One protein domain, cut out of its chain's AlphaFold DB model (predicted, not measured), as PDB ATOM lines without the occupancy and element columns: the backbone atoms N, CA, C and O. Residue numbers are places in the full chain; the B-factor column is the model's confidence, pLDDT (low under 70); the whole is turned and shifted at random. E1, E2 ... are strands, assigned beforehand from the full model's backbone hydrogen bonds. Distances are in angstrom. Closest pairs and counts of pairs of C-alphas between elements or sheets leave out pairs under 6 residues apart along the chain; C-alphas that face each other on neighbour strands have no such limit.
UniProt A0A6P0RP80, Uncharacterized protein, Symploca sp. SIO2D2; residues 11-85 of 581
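This is residues 11 to 85 of the 581 residues of an uncharacterized protein of Symploca sp. SIO2D2 (UniProt A0A6P0RP80). There is little regular structure: a twisted, all-antiparallel four-stranded sheet in the order E1 E4 E3 E2, whose edge strands E1 and E2 are joined by a long loop, residues 22 to 49. The 75 printed residues hold E1, E2, E3, E4 and no named helix; the class is all strand, with 29 residues in named elements. The whole is compact, radius of gyration of the C-alphas 13.1 A, yet elongated, spanning 36 by 23 by 22 A.

Residues 11 to 12 pair antiparallel with residues 19 to 20 of E1, residues 18 to 21. E1 neighbours E4, residues 79 to 84, at 153 degrees; N 19 and O 82 are 2.8 A apart. E2, residues 50 to 58, and E3, residues 62 to 71, form a hairpin; N 55 and O 66 are 2.9 A apart. E3 and E4 form another; N 65 and O 81 are 2.9 A apart. E2 E3 E4 is a meander, each strand the antiparallel neighbour of the one before; with E1, antiparallel neighbour of E4, it makes a Greek key.

E1 begins at C-alpha 18 (-4.029, -10.617, 27.602). E2 is 26.0 A long, E3 27.8 A. E4 ends at C-alpha 84 (-0.646, -5.413, 26.480).

The C-alphas farthest apart, of Asn 15 and Leu 47, are 39.2 A apart. The printed part has no cut; no printed residue is under pLDDT 70.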
ATOM      1  N   VAL A  11      -2.740  -9.599  36.139       92.88
ATOM      2  CA  VAL A  11      -2.246 -10.979  36.029       92.88
ATOM      3  C   VAL A  11      -2.388 -11.458  34.588       92.88
ATOM      4  O   VAL A  11      -3.460 -11.360  33.987       92.88
ATOM      5  N   GLN A  12      -1.304 -11.992  34.022       93.94
ATOM      6  CA  GLN A  12      -1.310 -12.527  32.662       93.94
ATOM      7  C   GLN A  12      -2.206 -13.767  32.565       93.94
ATOM      8  O   GLN A  12      -2.166 -14.659  33.414       93.94
ATOM      9  N   ILE A  13      -3.011 -13.843  31.508       92.19
ATOM     10  CA  ILE A  13      -3.875 -14.993  31.244       92.19
ATOM     11  C   ILE A  13      -3.076 -16.011  30.430       92.19
ATOM     12  O   ILE A  13      -2.978 -15.916  29.204       92.19
ATOM     13  N   GLY A  14      -2.470 -16.978  31.120       89.88
ATOM     14  CA  GLY A  14      -1.599 -17.981  30.499       89.88
ATOM     15  C   GLY A  14      -0.419 -17.343  29.753       89.88
ATOM     16  O   GLY A  14       0.106 -16.317  30.168       89.88
ATOM     17  N   ASN A  15      -0.038 -17.911  28.605       87.94
ATOM     18  CA  ASN A  15       1.032 -17.379  27.742       87.94
ATOM     19  C   ASN A  15       0.511 -16.396  26.675       87.94
ATOM     20  O   ASN A  15       1.086 -16.270  25.591       87.94
ATOM     21  N   THR A  16      -0.614 -15.732  26.936       92.38
ATOM     22  CA  THR A  16      -1.274 -14.847  25.968       92.38
ATOM     23  C   THR A  16      -0.885 -13.382  26.200       92.38
ATOM     24  O   THR A  16      -0.363 -13.036  27.259       92.38
ATOM     25  N   PRO A  17      -1.110 -12.478  25.232       93.12
ATOM     26  CA  PRO A  17      -0.883 -11.046  25.430       93.12
ATOM     27  C   PRO A  17      -1.958 -10.354  26.287       93.12
ATOM     28  O   PRO A  17      -1.937  -9.126  26.400       93.12
ATOM     29  N   PHE A  18      -2.910 -11.119  26.825       95.50
ATOM     30  CA  PHE A  18      -4.029 -10.617  27.602       95.50
ATOM     31  C   PHE A  18      -3.745 -10.727  29.095       95.50
ATOM     32  O   PHE A  18      -3.167 -11.702  29.578       95.50
ATOM     33  N   TYR A  19      -4.190  -9.712  29.813       95.62
ATOM     34  CA  TYR A  19      -4.088  -9.584  31.248       95.62
ATOM     35  C   TYR A  19      -5.475  -9.311  31.817       95.62
ATOM     36  O   TYR A  19      -6.312  -8.685  31.165       95.62
ATOM     37  N   ARG A  20      -5.701  -9.767  33.043       94.94
ATOM     38  CA  ARG A  20      -6.898  -9.446  33.822       94.94
ATOM     39  C   ARG A  20      -6.522  -8.865  35.173       94.94
ATOM     40  O   ARG A  20      -5.431  -9.148  35.658       94.94
ATOM     41  N   SER A  21      -7.426  -8.124  35.801       92.62
ATOM     42  CA  SER A  21      -7.300  -7.813  37.229       92.62
ATOM     43  C   SER A  21      -7.125  -9.106  38.037       92.62
ATOM     44  O   SER A  21      -7.696 -10.150  37.687       92.62
ATOM     45  N   SER A  22      -6.316  -9.069  39.096       88.50
ATOM     46  CA  SER A  22      -6.152 -10.238  39.964       88.50
ATOM     47  C   SER A  22      -7.513 -10.692  40.520       88.50
ATOM     48  O   SER A  22      -8.422  -9.894  40.745       88.50
ATOM     49  N   GLY A  23      -7.687 -12.006  40.690       86.56
ATOM     50  CA  GLY A  23      -8.924 -12.575  41.243       86.56
ATOM     51  C   GLY A  23      -9.061 -12.392  42.757       86.56
ATOM     52  O   GLY A  23     -10.001 -12.913  43.347       86.56
ATOM     53  N   GLU A  24      -8.108 -11.709  43.386       89.75
ATOM     54  CA  GLU A  24      -8.096 -11.471  44.820       89.75
ATOM     55  C   GLU A  24      -9.092 -10.360  45.179       89.75
ATOM     56  O   GLU A  24      -9.149  -9.339  44.482       89.75
ATOM     57  N   PRO A  25      -9.846 -10.497  46.282       88.56
ATOM     58  CA  PRO A  25     -10.716  -9.434  46.765       88.56
ATOM     59  C   PRO A  25      -9.944  -8.120  46.946       88.56
ATOM     60  O   PRO A  25      -8.960  -8.057  47.683       88.56
ATOM     61  N   ALA A  26     -10.390  -7.050  46.285       90.81
ATOM     62  CA  ALA A  26      -9.775  -5.739  46.455       90.81
ATOM     63  C   ALA A  26     -10.041  -5.214  47.873       90.81
ATOM     64  O   ALA A  26     -11.188  -5.143  48.325       90.81
ATOM     65  N   HIS A  27      -8.982  -4.807  48.575       92.56
ATOM     66  CA  HIS A  27      -9.135  -4.181  49.881       92.56
ATOM     67  C   HIS A  27      -9.879  -2.837  49.723       92.56
ATOM     68  O   HIS A  27      -9.536  -2.059  48.834       92.56
ATOM     69  N   PRO A  28     -10.841  -2.471  50.596       90.69
ATOM     70  CA  PRO A  28     -11.600  -1.225  50.447       90.69
ATOM     71  C   PRO A  28     -10.751   0.052  50.431       90.69
ATOM     72  O   PRO A  28     -11.205   1.083  49.960       90.69
ATOM     73  N   ARG A  29      -9.525   0.022  50.955       93.06
ATOM     74  CA  ARG A  29      -8.586   1.163  50.916       93.06
ATOM     75  C   ARG A  29      -7.597   1.124  49.753       93.06
ATOM     76  O   ARG A  29      -6.766   2.017  49.643       93.06
ATOM     77  N   ASP A  30      -7.651   0.088  48.925       92.12
ATOM     78  CA  ASP A  30      -6.835  -0.006  47.725       92.12
ATOM     79  C   ASP A  30      -7.479   0.828  46.613       92.12
ATOM     80  O   ASP A  30      -8.288   0.356  45.815       92.12
ATOM     81  N   CYS A  31      -7.128   2.112  46.585       90.25
ATOM     82  CA  CYS A  31      -7.655   3.073  45.615       90.25
ATOM     83  C   CYS A  31      -7.192   2.809  44.182       90.25
ATOM     84  O   CYS A  31      -7.736   3.367  43.228       90.25
ATOM     85  N   ALA A  32      -6.184   1.957  44.041       87.75
ATOM     86  CA  ALA A  32      -5.612   1.551  42.785       87.75
ATOM     87  C   ALA A  32      -6.557   0.542  42.103       87.75
ATOM     88  O   ALA A  32      -7.025   0.801  40.989       87.75
ATOM     89  N   ARG A  33      -6.954  -0.517  42.826       89.62
ATOM     90  CA  ARG A  33      -7.931  -1.526  42.366       89.62
ATOM     91  C   ARG A  33      -9.396  -1.071  42.465       89.62
ATOM     92  O   ARG A  33     -10.208  -1.418  41.609       89.62
ATOM     93  N   TRP A  34      -9.761  -0.276  43.475       93.19
ATOM     94  CA  TRP A  34     -11.141   0.184  43.692       93.19
ATOM     95  C   TRP A  34     -11.229   1.707  43.899       93.19
ATOM     96  O   TRP A  34     -11.398   2.199  45.017       93.19
ATOM     97  N   PRO A  35     -11.176   2.493  42.811       91.69
ATOM     98  CA  PRO A  35     -11.151   3.961  42.880       91.69
ATOM     99  C   PRO A  35     -12.470   4.543  43.394       91.69
ATOM    100  O   PRO A  35     -12.499   5.608  44.000       91.69
ATOM    101  N   ASN A  36     -13.569   3.830  43.138       92.00
ATOM    102  CA  ASN A  36     -14.921   4.224  43.504       92.00
ATOM    103  C   ASN A  36     -15.233   3.912  44.971       92.00
ATOM    104  O   ASN A  36     -16.337   4.201  45.423       92.00
ATOM    105  N   SER A  37     -14.281   3.328  45.705       92.31
ATOM    106  CA  SER A  37     -14.406   3.072  47.131       92.31
ATOM    107  C   SER A  37     -14.662   4.373  47.908       92.31
ATOM    108  O   SER A  37     -14.019   5.393  47.624       92.31
ATOM    109  N   PRO A  38     -15.506   4.347  48.962       89.50
ATOM    110  CA  PRO A  38     -15.757   5.535  49.768       89.50
ATOM    111  C   PRO A  38     -14.508   5.958  50.557       89.50
ATOM    112  O   PRO A  38     -14.368   7.124  50.916       89.50
ATOM    113  N   TYR A  39     -13.565   5.038  50.791       92.56
ATOM    114  CA  TYR A  39     -12.287   5.334  51.444       92.56
ATOM    115  C   TYR A  39     -11.295   6.061  50.528       92.56
ATOM    116  O   TYR A  39     -10.318   6.623  51.015       92.56
ATOM    117  N   CYS A  40     -11.551   6.055  49.221       92.06
ATOM    118  CA  CYS A  40     -10.693   6.635  48.190       92.06
ATOM    119  C   CYS A  40     -11.234   7.960  47.641       92.06
ATOM    120  O   CYS A  40     -10.700   8.496  46.674       92.06
ATOM    121  N   GLY A  41     -12.300   8.491  48.255       88.00
ATOM    122  CA  GLY A  41     -12.972   9.716  47.816       88.00
ATOM    123  C   GLY A  41     -13.870   9.532  46.588       88.00
ATOM    124  O   GLY A  41     -14.410  10.515  46.086       88.00
ATOM    125  N   GLY A  42     -14.043   8.296  46.111       90.19
ATOM    126  CA  GLY A  42     -14.965   7.959  45.034       90.19
ATOM    127  C   GLY A  42     -16.405   7.793  45.522       90.19
ATOM    128  O   GLY A  42     -16.672   7.564  46.703       90.19
ATOM    129  N   THR A  43     -17.361   7.899  44.597       90.50
ATOM    130  CA  THR A  43     -18.773   7.624  44.881       90.50
ATOM    131  C   THR A  43     -19.088   6.159  44.593       90.50
ATOM    132  O   THR A  43     -19.169   5.756  43.428       90.50
ATOM    133  N   THR A  44     -19.344   5.373  45.641       91.69
ATOM    134  CA  THR A  44     -19.832   3.991  45.500       91.69
ATOM    135  C   THR A  44     -21.230   3.920  44.913       91.69
ATOM    136  O   THR A  44     -21.613   2.874  44.410       91.69
ATOM    137  N   TRP A  45     -21.995   5.008  44.967       90.19
ATOM    138  CA  TRP A  45     -23.386   5.036  44.539       90.19
ATOM    139  C   TRP A  45     -23.531   5.377  43.056       90.19
ATOM    140  O   TRP A  45     -22.872   6.284  42.538       90.19
ATOM    141  N   THR A  46     -24.423   4.663  42.382       93.19
ATOM    142  CA  THR A  46     -24.853   4.930  41.006       93.19
ATOM    143  C   THR A  46     -26.379   4.893  40.929       93.19
ATOM    144  O   THR A  46     -27.027   4.334  41.808       93.19
ATOM    145  N   LEU A  47     -26.971   5.525  39.913       92.62
ATOM    146  CA  LEU A  47     -28.432   5.563  39.739       92.62
ATOM    147  C   LEU A  47     -28.991   4.256  39.161       92.62
ATOM    148  O   LEU A  47     -30.195   4.021  39.216       92.62
ATOM    149  N   SER A  48     -28.128   3.406  38.610       91.75
ATOM    150  CA  SER A  48     -28.512   2.104  38.076       91.75
ATOM    151  C   SER A  48     -28.570   1.064  39.207       91.75
ATOM    152  O   SER A  48     -27.570   0.879  39.895       91.75
ATOM    153  N   PRO A  49     -29.699   0.366  39.430       82.94
ATOM    154  CA  PRO A  49     -29.826  -0.594  40.532       82.94
ATOM    155  C   PRO A  49     -28.938  -1.829  40.356       82.94
ATOM    156  O   PRO A  49     -28.358  -2.311  41.328       82.94
ATOM    157  N   VAL A  50     -28.824  -2.336  39.128       90.88
ATOM    158  CA  VAL A  50     -28.010  -3.500  38.758       90.88
ATOM    159  C   VAL A  50     -27.460  -3.266  37.352       90.88
ATOM    160  O   VAL A  50     -28.165  -2.715  36.505       90.88
ATOM    161  N   GLY A  51     -26.217  -3.664  37.091       93.25
ATOM    162  CA  GLY A  51     -25.634  -3.586  35.752       93.25
ATOM    163  C   GLY A  51     -24.112  -3.627  35.743       93.25
ATOM    164  O   GLY A  51     -23.478  -3.986  36.732       93.25
ATOM    165  N   PHE A  52     -23.531  -3.235  34.613       93.94
ATOM    166  CA  PHE A  52     -22.094  -3.040  34.459       93.94
ATOM    167  C   PHE A  52     -21.849  -1.667  33.848       93.94
ATOM    168  O   PHE A  52     -22.415  -1.341  32.804       93.94
ATOM    169  N   GLU A  53     -20.996  -0.866  34.478       94.44
ATOM    170  CA  GLU A  53     -20.437   0.320  33.833       94.44
ATOM    171  C   GLU A  53     -19.178  -0.119  33.079       94.44
ATOM    172  O   GLU A  53     -18.297  -0.754  33.660       94.44
ATOM    173  N   VAL A  54     -19.119   0.152  31.776       94.06
ATOM    174  CA  VAL A  54     -18.000  -0.256  30.919       94.06
ATOM    175  C   VAL A  54     -17.215   0.976  30.503       94.06
ATOM    176  O   VAL A  54     -17.757   1.868  29.854       94.06
ATOM    177  N   ASP A  55     -15.932   0.988  30.837       93.38
ATOM    178  CA  ASP A  55     -14.977   2.004  30.414       93.38
ATOM    179  C   ASP A  55     -13.928   1.374  29.490       93.38
ATOM    180  O   ASP A  55     -13.475   0.252  29.703       93.38
ATOM    181  N   VAL A  56     -13.522   2.093  28.443       93.31
ATOM    182  CA  VAL A  56     -12.458   1.641  27.533       93.31
ATOM    183  C   VAL A  56     -11.125   2.219  27.999       93.31
ATOM    184  O   VAL A  56     -10.964   3.440  28.071       93.31
ATOM    185  N   ILE A  57     -10.155   1.347  28.268       91.00
ATOM    186  CA  ILE A  57      -8.778   1.726  28.576       91.00
ATOM    187  C   ILE A  57      -7.987   1.771  27.271       91.00
ATOM    188  O   ILE A  57      -7.881   0.779  26.551       91.00
ATOM    189  N   SER A  58      -7.373   2.914  26.986       93.12
ATOM    190  CA  SER A  58      -6.392   3.037  25.913       93.12
ATOM    191  C   SER A  58      -5.219   3.870  26.406       93.12
ATOM    192  O   SER A  58      -5.330   5.081  26.577       93.12
ATOM    193  N   THR A  59      -4.097   3.204  26.656       91.94
ATOM    194  CA  THR A  59      -2.816   3.824  26.993       91.94
ATOM    195  C   THR A  59      -1.780   3.476  25.923       91.94
ATOM    196  O   THR A  59      -2.045   2.752  24.955       91.94
ATOM    197  N   GLN A  60      -0.561   3.998  26.066       94.31
ATOM    198  CA  GLN A  60       0.521   3.680  25.135       94.31
ATOM    199  C   GLN A  60       0.853   2.180  25.118       94.31
ATOM    200  O   GLN A  60       1.161   1.645  24.048       94.31
ATOM    201  N   CYS A  61       0.724   1.502  26.261       92.88
ATOM    202  CA  CYS A  61       1.067   0.091  26.434       92.88
ATOM    203  C   CYS A  61      -0.137  -0.853  26.429       92.88
ATOM    204  O   CYS A  61      -0.001  -1.993  25.977       92.88
ATOM    205  N   ASP A  62      -1.298  -0.371  26.867       94.56
ATOM    206  CA  ASP A  62      -2.458  -1.191  27.190       94.56
ATOM    207  C   ASP A  62      -3.692  -0.756  26.388       94.56
ATOM    208  O   ASP A  62      -3.971   0.430  26.224       94.56
ATOM    209  N   PHE A  63      -4.442  -1.727  25.874       95.62
ATOM    210  CA  PHE A  63      -5.743  -1.515  25.243       95.62
ATOM    211  C   PHE A  63      -6.728  -2.532  25.802       95.62
ATOM    212  O   PHE A  63      -6.497  -3.734  25.694       95.62
ATOM    213  N   GLY A  64      -7.810  -2.081  26.416       95.38
ATOM    214  CA  GLY A  64      -8.692  -2.975  27.146       95.38
ATOM    215  C   GLY A  64     -10.019  -2.356  27.523       95.38
ATOM    216  O   GLY A  64     -10.349  -1.237  27.137       95.38
ATOM    217  N   ILE A  65     -10.768  -3.116  28.303       95.56
ATOM    218  CA  ILE A  65     -12.031  -2.701  28.895       95.56
ATOM    219  C   ILE A  65     -11.950  -2.880  30.408       95.56
ATOM    220  O   ILE A  65     -11.399  -3.863  30.899       95.56
ATOM    221  N   THR A  66     -12.510  -1.925  31.133       95.25
ATOM    222  CA  THR A  66     -12.800  -2.001  32.559       95.25
ATOM    223  C   THR A  66     -14.295  -2.182  32.708       95.25
ATOM    224  O   THR A  66     -15.066  -1.396  32.159       95.25
ATOM    225  N   THR A  67     -14.718  -3.180  33.468       95.19
ATOM    226  CA  THR A  67     -16.111  -3.353  33.869       95.19
ATOM    227  C   THR A  67     -16.226  -3.092  35.366       95.19
ATOM    228  O   THR A  67     -15.444  -3.591  36.173       95.19
ATOM    229  N   VAL A  68     -17.197  -2.273  35.756       96.06
ATOM    230  CA  VAL A  68     -17.525  -2.003  37.157       96.06
ATOM    231  C   VAL A  68     -18.892  -2.620  37.423       96.06
ATOM    232  O   VAL A  68     -19.900  -2.070  36.966       96.06
ATOM    233  N   PRO A  69     -18.957  -3.776  38.104       94.31
ATOM    234  CA  PRO A  69     -20.228  -4.387  38.459       94.31
ATOM    235  C   PRO A  69     -21.006  -3.471  39.401       94.31
ATOM    236  O   PRO A  69     -20.443  -2.874  40.320       94.31
ATOM    237  N   VAL A  70     -22.310  -3.379  39.186       95.25
ATOM    238  CA  VAL A  70     -23.233  -2.609  40.011       95.25
ATOM    239  C   VAL A  70     -24.253  -3.564  40.611       95.25
ATOM    240  O   VAL A  70     -24.968  -4.251  39.881       95.25
ATOM    241  N   LEU A  71     -24.328  -3.593  41.940       92.25
ATOM    242  CA  LEU A  71     -25.272  -4.402  42.710       92.25
ATOM    243  C   LEU A  71     -25.947  -3.523  43.762       92.25
ATOM    244  O   LEU A  71     -25.279  -2.937  44.612       92.25
ATOM    245  N   GLY A  72     -27.273  -3.407  43.701       88.25
ATOM    246  CA  GLY A  72     -28.053  -2.619  44.657       88.25
ATOM    247  C   GLY A  72     -27.623  -1.152  44.721       88.25
ATOM    248  O   GLY A  72     -27.429  -0.626  45.812       88.25
ATOM    249  N   PHE A  73     -27.426  -0.508  43.564       91.06
ATOM    250  CA  PHE A  73     -26.914   0.870  43.433       91.06
ATOM    251  C   PHE A  73     -25.470   1.076  43.920       91.06
ATOM    252  O   PHE A  73     -24.996   2.213  43.937       91.06
ATOM    253  N   THR A  74     -24.752   0.008  44.287       92.12
ATOM    254  CA  THR A  74     -23.353   0.075  44.730       92.12
ATOM    255  C   THR A  74     -22.394  -0.445  43.660       92.12
ATOM    256  O   THR A  74     -22.600  -1.516  43.093       92.12
ATOM    257  N   ARG A  75     -21.340   0.323  43.370       95.94
ATOM    258  CA  ARG A  75     -20.238  -0.048  42.475       95.94
ATOM    259  C   ARG A  75     -19.262  -0.971  43.201       95.94
ATOM    260  O   ARG A  75     -18.649  -0.563  44.188       95.94
ATOM    261  N   ALA A  76     -19.080  -2.174  42.679       95.06
ATOM    262  CA  ALA A  76     -18.066  -3.125  43.114       95.06
ATOM    263  C   ALA A  76     -16.652  -2.711  42.634       95.06
ATOM    264  O   ALA A  76     -16.514  -1.733  41.888       95.06
ATOM    265  N   PRO A  77     -15.586  -3.413  43.066       95.00
ATOM    266  CA  PRO A  77     -14.247  -3.237  42.513       95.00
ATOM    267  C   PRO A  77     -14.204  -3.412  40.992       95.00
ATOM    268  O   PRO A  77     -14.987  -4.169  40.417       95.00
ATOM    269  N   ASN A  78     -13.277  -2.703  40.352       94.56
ATOM    270  CA  ASN A  78     -13.107  -2.751  38.907       94.56
ATOM    271  C   ASN A  78     -12.581  -4.130  38.479       94.56
ATOM    272  O   ASN A  78     -11.681  -4.680  39.115       94.56
ATOM    273  N   ILE A  79     -13.115  -4.652  37.378       94.25
ATOM    274  CA  ILE A  79     -12.607  -5.840  36.699       94.25
ATOM    275  C   ILE A  79     -12.031  -5.382  35.365       94.25
ATOM    276  O   ILE A  79     -12.752  -4.890  34.499       94.25
ATOM    277  N   ASP A  80     -10.726  -5.544  35.194       95.12
ATOM    278  CA  ASP A  80     -10.028  -5.077  33.998       95.12
ATOM    279  C   ASP A  80      -9.684  -6.261  33.095       95.12
ATOM    280  O   ASP A  80      -9.199  -7.286  33.571       95.12
ATOM    281  N   PHE A  81      -9.896  -6.114  31.787       95.44
ATOM    282  CA  PHE A  81      -9.425  -7.040  30.758       95.44
ATOM    283  C   PHE A  81      -8.648  -6.268  29.697       95.44
ATOM    284  O   PHE A  81      -9.199  -5.439  28.971       95.44
ATOM    285  N   VAL A  82      -7.346  -6.527  29.614       96.38
ATOM    286  CA  VAL A  82      -6.404  -5.645  28.927       96.38
ATOM    287  C   VAL A  82      -5.476  -6.438  28.017       96.38
ATOM    288  O   VAL A  82      -4.830  -7.395  28.430       96.38
ATOM    289  N   TYR A  83      -5.362  -6.014  26.764       96.06
ATOM    290  CA  TYR A  83      -4.304  -6.426  25.851       96.06
ATOM    291  C   TYR A  83      -3.077  -5.529  26.039       96.06
ATOM    292  O   TYR A  83      -3.162  -4.312  25.865       96.06
ATOM    293  N   ARG A  84      -1.915  -6.134  26.310       95.25
ATOM    294  CA  ARG A  84      -0.646  -5.413  26.480       95.25
ATOM    295  C   ARG A  84       0.262  -5.585  25.265       95.25
ATOM    296  O   ARG A  84       0.585  -6.708  24.840       95.25
ATOM    297  N   LYS A  85       0.716  -4.470  24.686       95.56
ATOM    298  CA  LYS A  85       1.626  -4.456  23.524       95.56
ATOM    299  C   LYS A  85       2.957  -5.136  23.858       95.56
ATOM    300  O   LYS A  85       3.440  -5.066  24.982       95.56
TER     301      LYS A  85